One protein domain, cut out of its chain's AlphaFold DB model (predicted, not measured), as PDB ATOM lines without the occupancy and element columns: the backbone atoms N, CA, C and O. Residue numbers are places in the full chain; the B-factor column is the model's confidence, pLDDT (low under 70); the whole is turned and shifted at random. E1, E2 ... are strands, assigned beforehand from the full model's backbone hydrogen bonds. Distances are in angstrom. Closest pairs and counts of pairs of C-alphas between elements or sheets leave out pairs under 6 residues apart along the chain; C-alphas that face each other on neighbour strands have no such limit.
ATOM      1  N   THR A  62      46.418 -16.553 -30.063       85.44
ATOM      2  CA  THR A  62      45.716 -15.504 -30.804       85.44
ATOM      3  C   THR A  62      44.199 -15.554 -30.620       85.44
ATOM      4  O   THR A  62      43.528 -14.567 -30.911       85.44
ATOM      5  N   GLU A  63      43.655 -16.689 -30.175       87.94
ATOM      6  CA  GLU A  63      42.210 -16.947 -30.088       87.94
ATOM      7  C   GLU A  63      41.742 -17.189 -28.652       87.94
ATOM      8  O   GLU A  63      40.689 -16.695 -28.247       87.94
ATOM      9  N   TYR A  64      42.542 -17.913 -27.869       92.56
ATOM     10  CA  TYR A  64      42.248 -18.264 -26.482       92.56
ATOM     11  C   TYR A  64      43.441 -17.952 -25.587       92.56
ATOM     12  O   TYR A  64      44.577 -17.834 -26.044       92.56
ATOM     13  N   ALA A  65      43.176 -17.851 -24.292       90.81
ATOM     14  CA  ALA A  65      44.203 -17.797 -23.268       90.81
ATOM     15  C   ALA A  65      44.043 -18.994 -22.325       90.81
ATOM     16  O   ALA A  65      42.929 -19.464 -22.094       90.81
ATOM     17  N   CYS A  66      45.153 -19.479 -21.770       91.25
ATOM     18  CA  CYS A  66      45.115 -20.498 -20.729       91.25
ATOM     19  C   CYS A  66      45.123 -19.834 -19.352       91.25
ATOM     20  O   CYS A  66      46.013 -19.039 -19.049       91.25
ATOM     21  N   TYR A  67      44.140 -20.158 -18.519       89.19
ATOM     22  CA  TYR A  67      44.051 -19.691 -17.141       89.19
ATOM     23  C   TYR A  67      43.667 -20.844 -16.238       89.19
ATOM     24  O   TYR A  67      42.650 -21.489 -16.475       89.19
ATOM     25  N   ASP A  68      44.488 -21.107 -15.225       89.94
ATOM     26  CA  ASP A  68      44.256 -22.194 -14.270       89.94
ATOM     27  C   ASP A  68      43.933 -23.535 -14.965       89.94
ATOM     28  O   ASP A  68      42.916 -24.184 -14.728       89.94
ATOM     29  N   ASN A  69      44.783 -23.903 -15.934       90.69
ATOM     30  CA  ASN A  69      44.640 -25.097 -16.779       90.69
ATOM     31  C   ASN A  69      43.330 -25.193 -17.589       90.69
ATOM     32  O   ASN A  69      43.026 -26.256 -18.130       90.69
ATOM     33  N   SER A  70      42.583 -24.096 -17.718       92.12
ATOM     34  CA  SER A  70      41.320 -24.024 -18.452       92.12
ATOM     35  C   SER A  70      41.374 -22.965 -19.552       92.12
ATOM     36  O   SER A  70      42.010 -21.918 -19.410       92.12
ATOM     37  N   LEU A  71      40.694 -23.231 -20.671       93.25
ATOM     38  CA  LEU A  71      40.574 -22.251 -21.749       93.25
ATOM     39  C   LEU A  71      39.671 -21.101 -21.311       93.25
ATOM     40  O   LEU A  71      38.536 -21.308 -20.885       93.25
ATOM     41  N   ALA A  72      40.175 -19.884 -21.464       92.38
ATOM     42  CA  ALA A  72      39.458 -18.648 -21.212       92.38
ATOM     43  C   ALA A  72      39.396 -17.801 -22.494       92.38
ATOM     44  O   ALA A  72      40.282 -17.914 -23.355       92.38
ATOM     45  N   PRO A  73      38.387 -16.917 -22.626       92.81
ATOM     46  CA  PRO A  73      38.378 -15.907 -23.674       92.81
ATOM     47  C   PRO A  73      39.686 -15.116 -23.677       92.81
ATOM     48  O   PRO A  73      40.166 -14.698 -22.619       92.81
ATOM     49  N   CYS A  74      40.241 -14.914 -24.869       92.75
ATOM     50  CA  CYS A  74      41.442 -14.119 -25.060       92.75
ATOM     51  C   CYS A  74      41.078 -12.632 -25.102       92.75
ATOM     52  O   CYS A  74      40.390 -12.161 -26.013       92.75
ATOM     53  N   LEU A  75      41.536 -11.882 -24.108       94.50
ATOM     54  CA  LEU A  75      41.287 -10.455 -23.983       94.50
ATOM     55  C   LEU A  75      42.449  -9.646 -24.561       94.50
ATOM     56  O   LEU A  75      43.611  -9.847 -24.205       94.50
ATOM     57  N   LYS A  76      42.116  -8.708 -25.450       93.88
ATOM     58  CA  LYS A  76      43.082  -7.794 -26.070       93.88
ATOM     59  C   LYS A  76      43.613  -6.771 -25.065       93.88
ATOM     60  O   LYS A  76      43.045  -6.571 -23.992       93.88
ATOM     61  N   GLU A  77      44.668  -6.068 -25.461       92.69
ATOM     62  CA  GLU A  77      45.242  -4.979 -24.676       92.69
ATOM     63  C   GLU A  77      44.175  -3.972 -24.214       92.69
ATOM     64  O   GLU A  77      43.265  -3.608 -24.962       92.69
ATOM     65  N   ASN A  78      44.291  -3.523 -22.961       95.12
ATOM     66  CA  ASN A  78      43.380  -2.607 -22.272       95.12
ATOM     67  C   ASN A  78      41.935  -3.095 -22.058       95.12
ATOM     68  O   ASN A  78      41.161  -2.363 -21.428       95.12
ATOM     69  N   ALA A  79      41.564  -4.298 -22.513       96.50
ATOM     70  CA  ALA A  79      40.274  -4.904 -22.191       96.50
ATOM     71  C   ALA A  79      40.173  -5.235 -20.694       96.50
ATOM     72  O   ALA A  79      41.187  -5.442 -20.023       96.50
ATOM     73  N   GLU A  80      38.947  -5.279 -20.165       96.69
ATOM     74  CA  GLU A  80      38.706  -5.614 -18.761       96.69
ATOM     75  C   GLU A  80      38.815  -7.122 -18.528       96.69
ATOM     76  O   GLU A  80      38.059  -7.888 -19.119       96.69
ATOM     77  N   CYS A  81      39.723  -7.539 -17.647       95.62
ATOM     78  CA  CYS A  81      39.887  -8.942 -17.243       95.62
ATOM     79  C   CYS A  81      39.047  -9.314 -16.013       95.62
ATOM     80  O   CYS A  81      38.690 -10.479 -15.833       95.62
ATOM     81  N   TYR A  82      38.657  -8.318 -15.215       95.69
ATOM     82  CA  TYR A  82      37.671  -8.462 -14.150       95.69
ATOM     83  C   TYR A  82      36.689  -7.298 -14.170       95.69
ATOM     84  O   TYR A  82      37.079  -6.151 -14.387       95.69
ATOM     85  N   ARG A  83      35.422  -7.580 -13.866       96.75
ATOM     86  CA  ARG A  83      34.397  -6.558 -13.636       96.75
ATOM     87  C   ARG A  83      33.571  -6.940 -12.418       96.75
ATOM     88  O   ARG A  83      32.981  -8.012 -12.391       96.75
ATOM     89  N   ASN A  84      33.541  -6.075 -11.405       95.00
ATOM     90  CA  ASN A  84      32.826  -6.318 -10.143       95.00
ATOM     91  C   ASN A  84      33.171  -7.676  -9.490       95.00
ATOM     92  O   ASN A  84      32.295  -8.355  -8.967       95.00
ATOM     93  N   GLY A  85      34.439  -8.099  -9.566       91.81
ATOM     94  CA  GLY A  85      34.904  -9.387  -9.032       91.81
ATOM     95  C   GLY A  85      34.653 -10.600  -9.937       91.81
ATOM     96  O   GLY A  85      35.193 -11.668  -9.671       91.81
ATOM     97  N   GLN A  86      33.905 -10.450 -11.033       94.38
ATOM     98  CA  GLN A  86      33.722 -11.507 -12.023       94.38
ATOM     99  C   GLN A  86      34.908 -11.557 -12.987       94.38
ATOM    100  O   GLN A  86      35.250 -10.544 -13.598       94.38
ATOM    101  N   PHE A  87      35.490 -12.744 -13.156       93.31
ATOM    102  CA  PHE A  87      36.492 -13.018 -14.181       93.31
ATOM    103  C   PHE A  87      35.845 -13.018 -15.571       93.31
ATOM    104  O   PHE A  87      34.857 -13.717 -15.802       93.31
ATOM    105  N   LEU A  88      36.385 -12.213 -16.487       93.88
ATOM    106  CA  LEU A  88      35.864 -12.076 -17.852       93.88
ATOM    107  C   LEU A  88      36.679 -12.860 -18.888       93.88
ATOM    108  O   LEU A  88      36.168 -13.175 -19.961       93.88
ATOM    109  N   GLY A  89      37.935 -13.168 -18.578       92.75
ATOM    110  CA  GLY A  89      38.861 -13.840 -19.479       92.75
ATOM    111  C   GLY A  89      40.311 -13.503 -19.150       92.75
ATOM    112  O   GLY A  89      40.593 -12.651 -18.302       92.75
ATOM    113  N   SER A  90      41.230 -14.165 -19.845       93.12
ATOM    114  CA  SER A  90      42.665 -13.960 -19.659       93.12
ATOM    115  C   SER A  90      43.264 -13.145 -20.785       93.12
ATOM    116  O   SER A  90      42.801 -13.166 -21.922       93.12
ATOM    117  N   CYS A  91      44.310 -12.402 -20.452       92.69
ATOM    118  CA  CYS A  91      44.955 -11.500 -21.387       92.69
ATOM    119  C   CYS A  91      45.795 -12.275 -22.405       92.69
ATOM    120  O   CYS A  91      46.515 -13.210 -22.056       92.69
ATOM    121  N   CYS A  92      45.673 -11.895 -23.674       90.19
ATOM    122  CA  CYS A  92      46.371 -12.548 -24.775       90.19
ATOM    123  C   CYS A  92      47.885 -12.287 -24.745       90.19
ATOM    124  O   CYS A  92      48.347 -11.312 -24.153       90.19
ATOM    125  N   LEU A  93      48.644 -13.100 -25.490       86.38
ATOM    126  CA  LEU A  93      50.027 -12.796 -25.898       86.38
ATOM    127  C   LEU A  93      50.978 -12.443 -24.733       86.38
ATOM    128  O   LEU A  93      51.791 -11.527 -24.841       86.38
ATOM    129  N   GLY A  94      50.860 -13.145 -23.602       81.62
ATOM    130  CA  GLY A  94      51.732 -12.940 -22.436       81.62
ATOM    131  C   GLY A  94      51.463 -11.650 -21.650       81.62
ATOM    132  O   GLY A  94      52.246 -11.282 -20.776       81.62
ATOM    133  N   GLN A  95      50.365 -10.949 -21.939       90.94
ATOM    134  CA  GLN A  95      49.910  -9.833 -21.119       90.94
ATOM    135  C   GLN A  95      49.401 -10.323 -19.760       90.94
ATOM    136  O   GLN A  95      48.913 -11.443 -19.615       90.94
ATOM    137  N   ILE A  96      49.467  -9.447 -18.761       91.56
ATOM    138  CA  ILE A  96      48.965  -9.710 -17.413       91.56
ATOM    139  C   ILE A  96      47.689  -8.914 -17.145       91.56
ATOM    140  O   ILE A  96      47.508  -7.797 -17.639       91.56
ATOM    141  N   CYS A  97      46.807  -9.479 -16.326       93.44
ATOM    142  CA  CYS A  97      45.664  -8.757 -15.786       93.44
ATOM    143  C   CYS A  97      46.126  -7.883 -14.612       93.44
ATOM    144  O   CYS A  97      46.382  -8.384 -13.519       93.44
ATOM    145  N   ALA A  98      46.246  -6.575 -14.836       94.06
ATOM    146  CA  ALA A  98      46.720  -5.619 -13.841       94.06
ATOM    147  C   ALA A  98      45.788  -4.403 -13.762       94.06
ATOM    148  O   ALA A  98      45.502  -3.736 -14.762       94.06
ATOM    149  N   ALA A  99      45.309  -4.109 -12.547       94.62
ATOM    150  CA  ALA A  99      44.275  -3.102 -12.292       94.62
ATOM    151  C   ALA A  99      43.014  -3.327 -13.155       94.62
ATOM    152  O   ALA A  99      42.553  -2.425 -13.854       94.62
ATOM    153  N   ASN A 100      42.494  -4.562 -13.132       96.25
ATOM    154  CA  ASN A 100      41.329  -5.029 -13.896       96.25
ATOM    155  C   ASN A 100      41.444  -4.898 -15.419       96.25
ATOM    156  O   ASN A 100      40.438  -5.053 -16.107       96.25
ATOM    157  N   ARG A 101      42.638  -4.649 -15.969       96.19
ATOM    158  CA  ARG A 101      42.848  -4.527 -17.415       96.19
ATOM    159  C   ARG A 101      44.058  -5.302 -17.904       96.19
ATOM    160  O   ARG A 101      45.036  -5.456 -17.178       96.19
ATOM    161  N   CYS A 102      43.999  -5.733 -19.156       95.31
ATOM    162  CA  CYS A 102      45.121  -6.379 -19.820       95.31
ATOM    163  C   CYS A 102      46.224  -5.383 -20.151       95.31
ATOM    164  O   CYS A 102      45.975  -4.355 -20.785       95.31
ATOM    165  N   ARG A 103      47.441  -5.686 -19.695       94.25
ATOM    166  CA  ARG A 103      48.618  -4.832 -19.847       94.25
ATOM    167  C   ARG A 103      49.851  -5.669 -20.142       94.25
ATOM    168  O   ARG A 103      50.008  -6.769 -19.618       94.25
ATOM    169  N   THR A 104      50.753  -5.109 -20.932       92.31
ATOM    170  CA  THR A 104      52.075  -5.693 -21.150       92.31
ATOM    171  C   THR A 104      52.899  -5.593 -19.860       92.31
ATOM    172  O   THR A 104      52.992  -4.496 -19.296       92.31
ATOM    173  N   PRO A 105      53.472  -6.700 -19.355       87.56
ATOM    174  CA  PRO A 105      54.335  -6.651 -18.183       87.56
ATOM    175  C   PRO A 105      55.618  -5.841 -18.470       87.56
ATOM    176  O   PRO A 105      56.063  -5.761 -19.623       87.56
ATOM    177  N   PRO A 106      56.241  -5.232 -17.443       82.94
ATOM    178  CA  PRO A 106      57.555  -4.608 -17.586       82.94
ATOM    179  C   PRO A 106      58.572  -5.626 -18.120       82.94
ATOM    180  O   PRO A 106      58.537  -6.790 -17.742       82.94
ATOM    181  N   GLN A 107      59.502  -5.205 -18.974       71.75
ATOM    182  CA  GLN A 107      60.386  -6.096 -19.752       71.75
ATOM    183  C   GLN A 107      61.467  -6.844 -18.934       71.75
ATOM    184  O   GLN A 107      62.362  -7.448 -19.512       71.75
ATOM    185  N   ASN A 108      61.391  -6.837 -17.600       63.97
ATOM    186  CA  ASN A 108      62.389  -7.442 -16.707       63.97
ATOM    187  C   ASN A 108      61.965  -8.826 -16.173       63.97
ATOM    188  O   ASN A 108      62.451  -9.244 -15.128       63.97
ATOM    189  N   PHE A 109      61.038  -9.511 -16.850       58.56
ATOM    190  CA  PHE A 109      60.487 -10.809 -16.422       58.56
ATOM    191  C   PHE A 109      60.623 -11.916 -17.485       58.56
ATOM    192  O   PHE A 109      59.869 -12.883 -17.454       58.56
ATOM    193  N   ALA A 110      61.539 -11.770 -18.446       48.91
ATOM    194  CA  ALA A 110      61.858 -12.830 -19.399       48.91
ATOM    195  C   ALA A 110      63.118 -13.577 -18.929       48.91
ATOM    196  O   ALA A 110      64.227 -13.079 -19.114       48.91
ATOM    197  N   GLU A 111      62.922 -14.741 -18.309       39.66
ATOM    198  CA  GLU A 111      63.923 -15.815 -18.202       39.66
ATOM    199  C   GLU A 111      63.505 -16.973 -19.112       39.66
ATOM    200  O   GLU A 111      62.292 -17.298 -19.129       39.66
TER     201      GLU A 111
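This is residues 62 to 111 of the 111 residues of a protein of Aulographum hederae CBS 113979 (UniProt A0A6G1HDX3). What shape? With little regular structure, two small antiparallel hairpins, E1-E2 and E3-E4, are joined by looping residues 76 to 95. What parts? The class is all strand, with 50 printed residues, 16 in four strands, and no named helix. It is compact, with radius of gyration of the C-alphas 10.6 A, spanning 30 by 22 by 17 A.

Which strands pair? E1, residues 64 to 67, and E2, residues 70 to 75, form a hairpin, N 65 and O 72 being 3.0 A apart. E3, residues 96 to 98, and E4, residues 101 to 103, form another, N 96 and O 103 being 2.9 A apart. Between hairpins? The closest C-alphas of E2 and E4, Leu 75 and Cys 102, are 7.0 A apart.

Where does E1 begin? C-alpha 64 is at (42.248, -18.264, -26.482). Where does E4 end? C-alpha 103 is at (48.618, -4.832, -19.847).

Any cut? The printed part has no cut, and link E2 to E3 is long. Low confidence? Residues 108 to 111 have pLDDT under 70.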